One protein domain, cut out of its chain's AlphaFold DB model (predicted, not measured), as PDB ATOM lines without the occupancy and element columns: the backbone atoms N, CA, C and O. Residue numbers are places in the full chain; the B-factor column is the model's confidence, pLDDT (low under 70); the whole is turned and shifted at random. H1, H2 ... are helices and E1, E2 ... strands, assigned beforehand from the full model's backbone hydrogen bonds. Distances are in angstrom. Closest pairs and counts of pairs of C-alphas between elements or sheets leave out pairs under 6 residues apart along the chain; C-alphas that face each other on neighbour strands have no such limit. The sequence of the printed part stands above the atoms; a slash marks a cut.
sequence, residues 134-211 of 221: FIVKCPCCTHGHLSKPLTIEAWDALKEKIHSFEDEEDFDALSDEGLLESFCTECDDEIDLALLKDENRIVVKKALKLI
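AT A GLANCE: This is residues 134 to 211 of the 221 residues of an uncharacterized protein of Paenibacillus polymyxa (strain SC2) (UniProt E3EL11). A small ribbon of two antiparallel strands, E1 and E2, has the longest helix, H1, beside E1; H2 runs back side by side with H1, and the short H3 sits by the later end of H1. E2 reaches on past E1 and makes one end of the longest axis, while two long loops, residues 137 to 151 and 177 to 192, reach away from H1 and H2 around residues 141 and 188. The printed part has 78 residues with three named helices and two named strands, in the order E1, H1, H2, H3, E2; the sheet's order is E1 - E2. The class is mixed, helices and strands, with under half of the residues, 37, in named elements. The whole is compact, with a radius of gyration of the C-alphas of 11.9 A and spans of 37 by 26 by 24 A.

IN THESE COORDINATES: Strand E1, residues 134 to 136, is 6.6 A long and begins with C-alpha 134 at (364.670, 377.200, 313.422). Its partner E2, residues 204 to 210, is 19.3 A long and ends with C-alpha 210 at (372.886, 371.162, 303.813). Helix H1, residues 152 to 164, is 18.6 A long and begins with C-alpha 152 at (360.066, 376.868, 307.992). H2, residues 168 to 176, is 12.5 A long. H3, residues 193 to 197, is 6.4 A long.

HOW THE PARTS SIT: E1 and E2 are antiparallel neighbours, with 146 degrees between their directions. The C-alphas of Val 136 and Val 204 face each other at 4.8 A, and those of Phe 134 and Lys 206 at 4.9 A. N 135 and O 205 are within hydrogen-bond range at 2.9 A, and N 205 and O 135 at 2.8 A. The closest C-alphas of E1 and H1 are those of Phe 134 and Trp 155, 6.6 A apart. H1 and H2 are close but not clearly touching: the closest C-alphas, of Leu 158 and Leu 174, are 7.9 A apart. They have a shallow tilt of 14 degrees, opposite ways. H1 only just touches H3, with 3 pairs of C-alphas within 8 A and with its residues 162 to 163 alone; the closest C-alphas are those of Ile 162 and Lys 197, 6.5 A apart. H2 and H3 are close but not clearly touching, the closest C-alphas being those of Glu 168 and Leu 193 at 7.7 A. H2 is apart from both E1 and E2. In H1, H2 and H3 every O i to N i+4 pair is within hydrogen-bond range.

THE WHOLE: The two C-alphas farthest apart, of Asp 167 and Leu 210, are 37.3 A apart. The printed part has no cut. The links E1 to H1, 15 residues, and H2 to H3, 16 residues, are long; H1 to H2 is tight and H3 to E2 short. The mean pLDDT of the printed part is 82.0; residue 166, residues 193 to 194 and residues 196 to 201 are under 70.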
ATOM      1  N   PHE A 134     364.905 376.364 312.257       92.12
ATOM      2  CA  PHE A 134     364.670 377.200 313.422       92.12
ATOM      3  C   PHE A 134     364.765 376.349 314.683       92.12
ATOM      4  O   PHE A 134     364.238 375.242 314.745       92.12
ATOM      5  N   ILE A 135     365.488 376.844 315.682       91.00
ATOM      6  CA  ILE A 135     365.622 376.191 316.984       91.00
ATOM      7  C   ILE A 135     365.170 377.189 318.038       91.00
ATOM      8  O   ILE A 135     365.777 378.258 318.170       91.00
ATOM      9  N   VAL A 136     364.131 376.836 318.789       89.19
ATOM     10  CA  VAL A 136     363.645 377.652 319.902       89.19
ATOM     11  C   VAL A 136     364.607 377.499 321.074       89.19
ATOM     12  O   VAL A 136     364.960 376.387 321.477       89.19
ATOM     13  N   LYS A 137     365.089 378.623 321.599       88.81
ATOM     14  CA  LYS A 137     365.959 378.668 322.772       88.81
ATOM     15  C   LYS A 137     365.132 378.803 324.039       88.81
ATOM     16  O   LYS A 137     364.097 379.460 324.045       88.81
ATOM     17  N   CYS A 138     365.646 378.230 325.121       85.50
ATOM     18  CA  CYS A 138     365.085 378.436 326.446       85.50
ATOM     19  C   CYS A 138     365.174 379.927 326.825       85.50
ATOM     20  O   CYS A 138     366.281 380.478 326.803       85.50
ATOM     21  N   PRO A 139     364.059 380.583 327.195       81.44
ATOM     22  CA  PRO A 139     364.068 381.982 327.610       81.44
ATOM     23  C   PRO A 139     364.753 382.187 328.973       81.44
ATOM     24  O   PRO A 139     365.305 383.257 329.210       81.44
ATOM     25  N   CYS A 140     364.776 381.167 329.843       82.94
ATOM     26  CA  CYS A 140     365.356 381.246 331.187       82.94
ATOM     27  C   CYS A 140     366.890 381.275 331.159       82.94
ATOM     28  O   CYS A 140     367.514 382.130 331.782       82.94
ATOM     29  N   CYS A 141     367.513 380.359 330.407       84.88
ATOM     30  CA  CYS A 141     368.970 380.219 330.396       84.88
ATOM     31  C   CYS A 141     369.635 380.609 329.073       84.88
ATOM     32  O   CYS A 141     370.854 380.752 329.054       84.88
ATOM     33  N   THR A 142     368.902 380.767 327.963       75.06
ATOM     34  CA  THR A 142     369.388 381.050 326.584       75.06
ATOM     35  C   THR A 142     370.342 380.015 325.964       75.06
ATOM     36  O   THR A 142     370.568 380.005 324.747       75.06
ATOM     37  N   HIS A 143     370.868 379.091 326.770       80.50
ATOM     38  CA  HIS A 143     371.758 378.014 326.349       80.50
ATOM     39  C   HIS A 143     370.956 376.821 325.822       80.50
ATOM     40  O   HIS A 143     371.187 376.404 324.681       80.50
ATOM     41  N   GLY A 144     369.970 376.358 326.595       83.75
ATOM     42  CA  GLY A 144     369.124 375.213 326.265       83.75
ATOM     43  C   GLY A 144     368.238 375.413 325.044       83.75
ATOM     44  O   GLY A 144     367.955 376.539 324.616       83.75
ATOM     45  N   HIS A 145     367.840 374.294 324.450       88.75
ATOM     46  CA  HIS A 145     366.929 374.240 323.312       88.75
ATOM     47  C   HIS A 145     365.594 373.679 323.786       88.75
ATOM     48  O   HIS A 145     365.576 372.650 324.451       88.75
ATOM     49  N   LEU A 146     364.507 374.348 323.413       87.75
ATOM     50  CA  LEU A 146     363.143 373.890 323.671       87.75
ATOM     51  C   LEU A 146     362.530 373.198 322.467       87.75
ATOM     52  O   LEU A 146     361.422 372.706 322.549       87.75
ATOM     53  N   SER A 147     363.209 373.175 321.327       88.12
ATOM     54  CA  SER A 147     362.717 372.455 320.165       88.12
ATOM     55  C   SER A 147     363.841 371.663 319.526       88.12
ATOM     56  O   SER A 147     365.019 372.053 319.536       88.12
ATOM     57  N   LYS A 148     363.460 370.572 318.865       88.06
ATOM     58  CA  LYS A 148     364.281 370.036 317.781       88.06
ATOM     59  C   LYS A 148     364.332 371.066 316.639       88.06
ATOM     60  O   LYS A 148     363.520 371.991 316.599       88.06
ATOM     61  N   PRO A 149     365.296 370.957 315.716       90.19
ATOM     62  CA  PRO A 149     365.351 371.832 314.549       90.19
ATOM     63  C   PRO A 149     364.067 371.723 313.713       90.19
ATOM     64  O   PRO A 149     363.769 370.656 313.181       90.19
ATOM     65  N   LEU A 150     363.331 372.828 313.609       91.31
ATOM     66  CA  LEU A 150     362.065 372.950 312.889       91.31
ATOM     67  C   LEU A 150     362.313 373.444 311.461       91.31
ATOM     68  O   LEU A 150     363.166 374.313 311.254       91.31
ATOM     69  N   THR A 151     361.566 372.924 310.486       90.19
ATOM     70  CA  THR A 151     361.515 373.512 309.135       90.19
ATOM     71  C   THR A 151     360.789 374.856 309.171       90.19
ATOM     72  O   THR A 151     360.218 375.227 310.198       90.19
ATOM     73  N   ILE A 152     360.802 375.603 308.065       89.31
ATOM     74  CA  ILE A 152     360.066 376.868 307.992       89.31
ATOM     75  C   ILE A 152     358.559 376.659 308.185       89.31
ATOM     76  O   ILE A 152     357.946 377.405 308.935       89.31
ATOM     77  N   GLU A 153     357.995 375.585 307.632       89.12
ATOM     78  CA  GLU A 153     356.571 375.260 307.758       89.12
ATOM     79  C   GLU A 153     356.205 374.894 309.199       89.12
ATOM     80  O   GLU A 153     355.214 375.385 309.730       89.12
ATOM     81  N   ALA A 154     357.023 374.065 309.858       89.06
ATOM     82  CA  ALA A 154     356.806 373.700 311.258       89.06
ATOM     83  C   ALA A 154     356.985 374.904 312.194       89.06
ATOM     84  O   ALA A 154     356.281 375.036 313.190       89.06
ATOM     85  N   TRP A 155     357.921 375.797 311.867       90.25
ATOM     86  CA  TRP A 155     358.136 377.036 312.602       90.25
ATOM     87  C   TRP A 155     356.975 378.021 312.431       90.25
ATOM     88  O   TRP A 155     356.553 378.633 313.407       90.25
ATOM     89  N   ASP A 156     356.435 378.163 311.222       88.50
ATOM     90  CA  ASP A 156     355.265 379.004 310.966       88.50
ATOM     91  C   ASP A 156     354.012 378.437 311.648       88.50
ATOM     92  O   ASP A 156     353.314 379.183 312.331       88.50
ATOM     93  N   ALA A 157     353.798 377.118 311.593       86.62
ATOM     94  CA  ALA A 157     352.727 376.454 312.336       86.62
ATOM     95  C   ALA A 157     352.866 376.660 313.855       86.62
ATOM     96  O   ALA A 157     351.884 376.958 314.532       86.62
ATOM     97  N   LEU A 158     354.086 376.553 314.393       86.50
ATOM     98  CA  LEU A 158     354.347 376.831 315.804       86.50
ATOM     99  C   LEU A 158     354.019 378.288 316.153       86.50
ATOM    100  O   LEU A 158     353.376 378.519 317.170       86.50
ATOM    101  N   LYS A 159     354.394 379.271 315.324       84.88
ATOM    102  CA  LYS A 159     354.023 380.676 315.565       84.88
ATOM    103  C   LYS A 159     352.514 380.869 315.590       84.88
ATOM    104  O   LYS A 159     352.019 381.517 316.505       84.88
ATOM    105  N   GLU A 160     351.788 380.339 314.610       83.69
ATOM    106  CA  GLU A 160     350.327 380.474 314.546       83.69
ATOM    107  C   GLU A 160     349.657 379.876 315.785       83.69
ATOM    108  O   GLU A 160     348.783 380.502 316.391       83.69
ATOM    109  N   LYS A 161     350.129 378.704 316.218       83.25
ATOM    110  CA  LYS A 161     349.684 378.092 317.467       83.25
ATOM    111  C   LYS A 161     350.026 378.973 318.661       83.25
ATOM    112  O   LYS A 161     349.145 379.250 319.461       83.25
ATOM    113  N   ILE A 162     351.254 379.506 318.742       79.94
ATOM    114  CA  ILE A 162     351.706 380.370 319.850       79.94
ATOM    115  C   ILE A 162     350.758 381.561 320.075       79.94
ATOM    116  O   ILE A 162     350.470 381.918 321.215       79.94
ATOM    117  N   HIS A 163     350.207 382.121 318.997       73.69
ATOM    118  CA  HIS A 163     349.244 383.224 319.063       73.69
ATOM    119  C   HIS A 163     347.838 382.822 319.509       73.69
ATOM    120  O   HIS A 163     347.064 383.693 319.903       73.69
ATOM    121  N   SER A 164     347.485 381.544 319.395       73.19
ATOM    122  CA  SER A 164     346.146 381.028 319.680       73.19
ATOM    123  C   SER A 164     346.032 380.291 321.018       73.19
ATOM    124  O   SER A 164     344.910 379.983 321.395       73.19
ATOM    125  N   PHE A 165     347.132 380.082 321.762       73.62
ATOM    126  CA  PHE A 165     347.082 379.460 323.098       73.62
ATOM    127  C   PHE A 165     346.266 380.281 324.085       73.62
ATOM    128  O   PHE A 165     346.650 381.404 324.455       73.62
ATOM    129  N   GLU A 166     345.228 379.670 324.643       67.88
ATOM    130  CA  GLU A 166     344.485 380.241 325.761       67.88
ATOM    131  C   GLU A 166     344.965 379.647 327.093       67.88
ATOM    132  O   GLU A 166     345.195 380.422 328.030       67.88
ATOM    133  N   ASP A 167     345.284 378.348 327.145       71.56
ATOM    134  CA  ASP A 167     345.567 377.609 328.385       71.56
ATOM    135  C   ASP A 167     346.757 376.613 328.321       71.56
ATOM    136  O   ASP A 167     347.582 376.652 327.403       71.56
ATOM    137  N   GLU A 168     346.905 375.805 329.381       72.69
ATOM    138  CA  GLU A 168     347.933 374.761 329.537       72.69
ATOM    139  C   GLU A 168     347.668 373.514 328.670       72.69
ATOM    140  O   GLU A 168     348.628 372.890 328.225       72.69
ATOM    141  N   GLU A 169     346.406 373.167 328.374       76.69
ATOM    142  CA  GLU A 169     346.073 371.976 327.567       76.69
ATOM    143  C   GLU A 169     346.543 372.146 326.128       76.69
ATOM    144  O   GLU A 169     347.091 371.231 325.507       76.69
ATOM    145  N   ASP A 170     346.362 373.354 325.607       75.25
ATOM    146  CA  ASP A 170     346.892 373.725 324.318       75.25
ATOM    147  C   ASP A 170     348.436 373.492 324.320       75.25
ATOM    148  O   ASP A 170     348.991 372.894 323.388       75.25
ATOM    149  N   PHE A 171     349.167 373.926 325.357       75.56
ATOM    150  CA  PHE A 171     350.631 373.785 325.403       75.56
ATOM    151  C   PHE A 171     351.099 372.330 325.409       75.56
ATOM    152  O   PHE A 171     352.043 371.981 324.691       75.56
ATOM    153  N   ASP A 172     350.413 371.478 326.167       78.44
ATOM    154  CA  ASP A 172     350.673 370.042 326.172       78.44
ATOM    155  C   ASP A 172     350.525 369.456 324.760       78.44
ATOM    156  O   ASP A 172     351.362 368.656 324.339       78.44
ATOM    157  N   ALA A 173     349.573 369.947 323.958       81.81
ATOM    158  CA  ALA A 173     349.429 369.529 322.564       81.81
ATOM    159  C   ALA A 173     350.652 369.885 321.691       81.81
ATOM    160  O   ALA A 173     351.024 369.104 320.813       81.81
ATOM    161  N   LEU A 174     351.334 371.017 321.923       80.69
ATOM    162  CA  LEU A 174     352.602 371.313 321.227       80.69
ATOM    163  C   LEU A 174     353.717 370.351 321.612       80.69
ATOM    164  O   LEU A 174     354.575 370.037 320.776       80.69
ATOM    165  N   SER A 175     353.730 369.945 322.877       81.06
ATOM    166  CA  SER A 175     354.717 369.009 323.390       81.06
ATOM    167  C   SER A 175     354.488 367.607 322.850       81.06
ATOM    168  O   SER A 175     355.420 366.993 322.330       81.06
ATOM    169  N   ASP A 176     353.234 367.164 322.820       83.19
ATOM    170  CA  ASP A 176     352.819 365.892 322.233       83.19
ATOM    171  C   ASP A 176     353.101 365.822 320.724       83.19
ATOM    172  O   ASP A 176     353.514 364.784 320.200       83.19
ATOM    173  N   GLU A 177     352.953 366.940 320.007       83.19
ATOM    174  CA  GLU A 177     353.341 367.060 318.596       83.19
ATOM    175  C   GLU A 177     354.864 367.150 318.381       83.19
ATOM    176  O   GLU A 177     355.345 367.088 317.244       83.19
ATOM    177  N   GLY A 178     355.646 367.287 319.455       80.88
ATOM    178  CA  GLY A 178     357.103 367.386 319.419       80.88
ATOM    179  C   GLY A 178     357.628 368.709 318.856       80.88
ATOM    180  O   GLY A 178     358.775 368.765 318.396       80.88
ATOM    181  N   LEU A 179     356.802 369.760 318.860       83.44
ATOM    182  CA  LEU A 179     357.179 371.098 318.401       83.44
ATOM    183  C   LEU A 179     357.926 371.879 319.485       83.44
ATOM    184  O   LEU A 179     358.851 372.631 319.159       83.44
ATOM    185  N   LEU A 180     357.555 371.680 320.754       85.00
ATOM    186  CA  LEU A 180     358.165 372.356 321.894       85.00
ATOM    187  C   LEU A 180     358.230 371.459 323.139       85.00
ATOM    188  O   LEU A 180     357.267 370.804 323.504       85.00
ATOM    189  N   GLU A 181     359.356 371.465 323.828       84.56
ATOM    190  CA  GLU A 181     359.539 370.796 325.111       84.56
ATOM    191  C   GLU A 181     359.018 371.701 326.237       84.56
ATOM    192  O   GLU A 181     359.302 372.905 326.263       84.56
ATOM    193  N   SER A 182     358.286 371.112 327.184       77.62
ATOM    194  CA  SER A 182     357.715 371.811 328.344       77.62
ATOM    195  C   SER A 182     358.745 372.196 329.409       77.62
ATOM    196  O   SER A 182     358.491 373.058 330.252       77.62
ATOM    197  N   PHE A 183     359.936 371.603 329.344       82.50
ATOM    198  CA  PHE A 183     361.025 371.833 330.282       82.50
ATOM    199  C   PHE A 183     362.367 371.963 329.560       82.50
ATOM    200  O   PHE A 183     362.608 371.386 328.497       82.50
ATOM    201  N   CYS A 184     363.280 372.725 330.157       86.00
ATOM    202  CA  CYS A 184     364.636 372.872 329.651       86.00
ATOM    203  C   CYS A 184     365.598 371.930 330.381       86.00
ATOM    204  O   CYS A 184     365.911 372.144 331.546       86.00
ATOM    205  N   THR A 185     366.174 370.965 329.668       84.31
ATOM    206  CA  THR A 185     367.171 370.018 330.217       84.31
ATOM    207  C   THR A 185     368.489 370.651 330.678       84.31
ATOM    208  O   THR A 185     369.277 369.994 331.347       84.31
ATOM    209  N   GLU A 186     368.770 371.904 330.304       86.56
ATOM    210  CA  GLU A 186     370.015 372.591 330.687       86.56
ATOM    211  C   GLU A 186     369.893 373.393 331.990       86.56
ATOM    212  O   GLU A 186     370.906 373.664 332.632       86.56
ATOM    213  N   CYS A 187     368.685 373.828 332.363       87.50
ATOM    214  CA  CYS A 187     368.466 374.591 333.598       87.50
ATOM    215  C   CYS A 187     367.441 373.960 334.542       87.50
ATOM    216  O   CYS A 187     367.212 374.517 335.607       87.50
ATOM    217  N   ASP A 188     366.872 372.811 334.167       81.44
ATOM    218  CA  ASP A 188     365.843 372.077 334.911       81.44
ATOM    219  C   ASP A 188     364.613 372.929 335.281       81.44
ATOM    220  O   ASP A 188     363.863 372.587 336.194       81.44
ATOM    221  N   ASP A 189     364.388 374.027 334.552       80.56
ATOM    222  CA  ASP A 189     363.224 374.891 334.723       80.56
ATOM    223  C   ASP A 189     362.094 374.460 333.782       80.56
ATOM    224  O   ASP A 189     362.302 374.240 332.577       80.56
ATOM    225  N   GLU A 190     360.883 374.410 334.333       79.75
ATOM    226  CA  GLU A 190     359.643 374.391 333.561       79.75
ATOM    227  C   GLU A 190     359.456 375.729 332.844       79.75
ATOM    228  O   GLU A 190     359.807 376.802 333.351       79.75
ATOM    229  N   ILE A 191     358.924 375.670 331.627       76.50
ATOM    230  CA  ILE A 191     358.736 376.868 330.821       76.50
ATOM    231  C   ILE A 191     357.414 377.528 331.183       76.50
ATOM    232  O   ILE A 191     356.341 377.010 330.895       76.50
ATOM    233  N   ASP A 192     357.508 378.722 331.768       73.81
ATOM    234  CA  ASP A 192     356.346 379.571 332.009       73.81
ATOM    235  C   ASP A 192     355.720 379.997 330.669       73.81
ATOM    236  O   ASP A 192     356.328 380.715 329.865       73.81
ATOM    237  N   LEU A 193     354.478 379.567 330.445       67.75
ATOM    238  CA  LEU A 193     353.684 379.863 329.251       67.75
ATOM    239  C   LEU A 193     353.549 381.360 328.986       67.75
ATOM    240  O   LEU A 193     353.529 381.789 327.830       67.75
ATOM    241  N   ALA A 194     353.510 382.181 330.038       69.75
ATOM    242  CA  ALA A 194     353.442 383.629 329.896       69.75
ATOM    243  C   ALA A 194     354.702 384.202 329.223       69.75
ATOM    244  O   ALA A 194     354.621 385.228 328.547       69.75
ATOM    245  N   LEU A 195     355.857 383.537 329.357       71.25
ATOM    246  CA  LEU A 195     357.103 383.931 328.694       71.25
ATOM    247  C   LEU A 195     357.111 383.591 327.205       71.25
ATOM    248  O   LEU A 195     357.795 384.272 326.446       71.25
ATOM    249  N   LEU A 196     356.372 382.562 326.790       68.81
ATOM    250  CA  LEU A 196     356.251 382.168 325.386       68.81
ATOM    251  C   LEU A 196     355.201 382.998 324.638       68.81
ATOM    252  O   LEU A 196     355.373 383.252 323.451       68.81
ATOM    253  N   LYS A 197     354.151 383.475 325.319       67.56
ATOM    254  CA  LYS A 197     353.132 384.358 324.718       67.56
ATOM    255  C   LYS A 197     353.671 385.745 324.336       67.56
ATOM    256  O   LYS A 197     353.082 386.422 323.497       67.56
ATOM    257  N   ASP A 198     354.784 386.182 324.924       69.62
ATOM    258  CA  ASP A 198     355.485 387.394 324.492       69.62
ATOM    259  C   ASP A 198     356.444 387.047 323.344       69.62
ATOM    260  O   ASP A 198     357.547 386.545 323.569       69.62
ATOM    261  N   GLU A 199     356.048 387.341 322.101       62.19
ATOM    262  CA  GLU A 199     356.884 387.110 320.910       62.19
ATOM    263  C   GLU A 199     358.286 387.730 321.027       62.19
ATOM    264  O   GLU A 199     359.242 387.224 320.436       62.19
ATOM    265  N   ASN A 200     358.448 388.798 321.818       62.81
ATOM    266  CA  ASN A 200     359.750 389.435 322.022       62.81
ATOM    267  C   ASN A 200     360.692 388.614 322.912       62.81
ATOM    268  O   ASN A 200     361.885 388.918 322.988       62.81
ATOM    269  N   ARG A 201     360.174 387.595 323.607       68.69
ATOM    270  CA  ARG A 201     360.927 386.725 324.517       68.69
ATOM    271  C   ARG A 201     361.260 385.369 323.916       68.69
ATOM    272  O   ARG A 201     362.181 384.718 324.412       68.69
ATOM    273  N   ILE A 202     360.601 384.963 322.829       75.94
ATOM    274  CA  ILE A 202     360.998 383.758 322.098       75.94
ATOM    275  C   ILE A 202     362.299 384.041 321.352       75.94
ATOM    276  O   ILE A 202     362.342 384.646 320.280       75.94
ATOM    277  N   VAL A 203     363.396 383.547 321.914       83.00
ATOM    278  CA  VAL A 203     364.699 383.609 321.262       83.00
ATOM    279  C   VAL A 203     364.815 382.439 320.291       83.00
ATOM    280  O   VAL A 203     364.764 381.275 320.679       83.00
ATOM    281  N   VAL A 204     365.019 382.741 319.010       87.31
ATOM    282  CA  VAL A 204     365.137 381.724 317.959       87.31
ATOM    283  C   VAL A 204     366.528 381.754 317.360       87.31
ATOM    284  O   VAL A 204     367.011 382.785 316.888       87.31
ATOM    285  N   LYS A 205     367.170 380.590 317.315       89.38
ATOM    286  CA  LYS A 205     368.401 380.394 316.558       89.38
ATOM    287  C   LYS A 205     368.051 379.905 315.156       89.38
ATOM    288  O   LYS A 205     367.534 378.805 314.988       89.38
ATOM    289  N   LYS A 206     368.395 380.709 314.151       90.81
ATOM    290  CA  LYS A 206     368.360 380.306 312.741       90.81
ATOM    291  C   LYS A 206     369.637 379.540 312.402       90.81
ATOM    292  O   LYS A 206     370.729 379.949 312.802       90.81
ATOM    293  N   ALA A 207     369.511 378.443 311.669       92.00
ATOM    294  CA  ALA A 207     370.645 377.703 311.133       92.00
ATOM    295  C   ALA A 207     370.350 377.230 309.707       92.00
ATOM    296  O   ALA A 207     369.195 377.097 309.312       92.00
ATOM    297  N   LEU A 208     371.411 376.969 308.947       94.00
ATOM    298  CA  LEU A 208     371.316 376.390 307.612       94.00
ATOM    299  C   LEU A 208     371.754 374.936 307.672       94.00
ATOM    300  O   LEU A 208     372.786 374.621 308.269       94.00
ATOM    301  N   LYS A 209     370.989 374.053 307.044       94.44
ATOM    302  CA  LYS A 209     371.300 372.630 306.942       94.44
ATOM    303  C   LYS A 209     371.488 372.258 305.484       94.44
ATOM    304  O   LYS A 209     370.677 372.609 304.637       94.44
ATOM    305  N   LEU A 210     372.584 371.571 305.179       95.12
ATOM    306  CA  LEU A 210     372.886 371.162 303.813       95.12
ATOM    307  C   LEU A 210     371.949 370.026 303.394       95.12
ATOM    308  O   LEU A 210     371.949 368.973 304.032       95.12
ATOM    309  N   ILE A 211     371.197 370.210 302.310       94.69
ATOM    310  CA  ILE A 211     370.257 369.195 301.798       94.69
ATOM    311  C   ILE A 211     370.678 368.632 300.442       94.69
ATOM    312  O   ILE A 211     370.307 367.512 300.096       94.69
TER     313      ILE A 211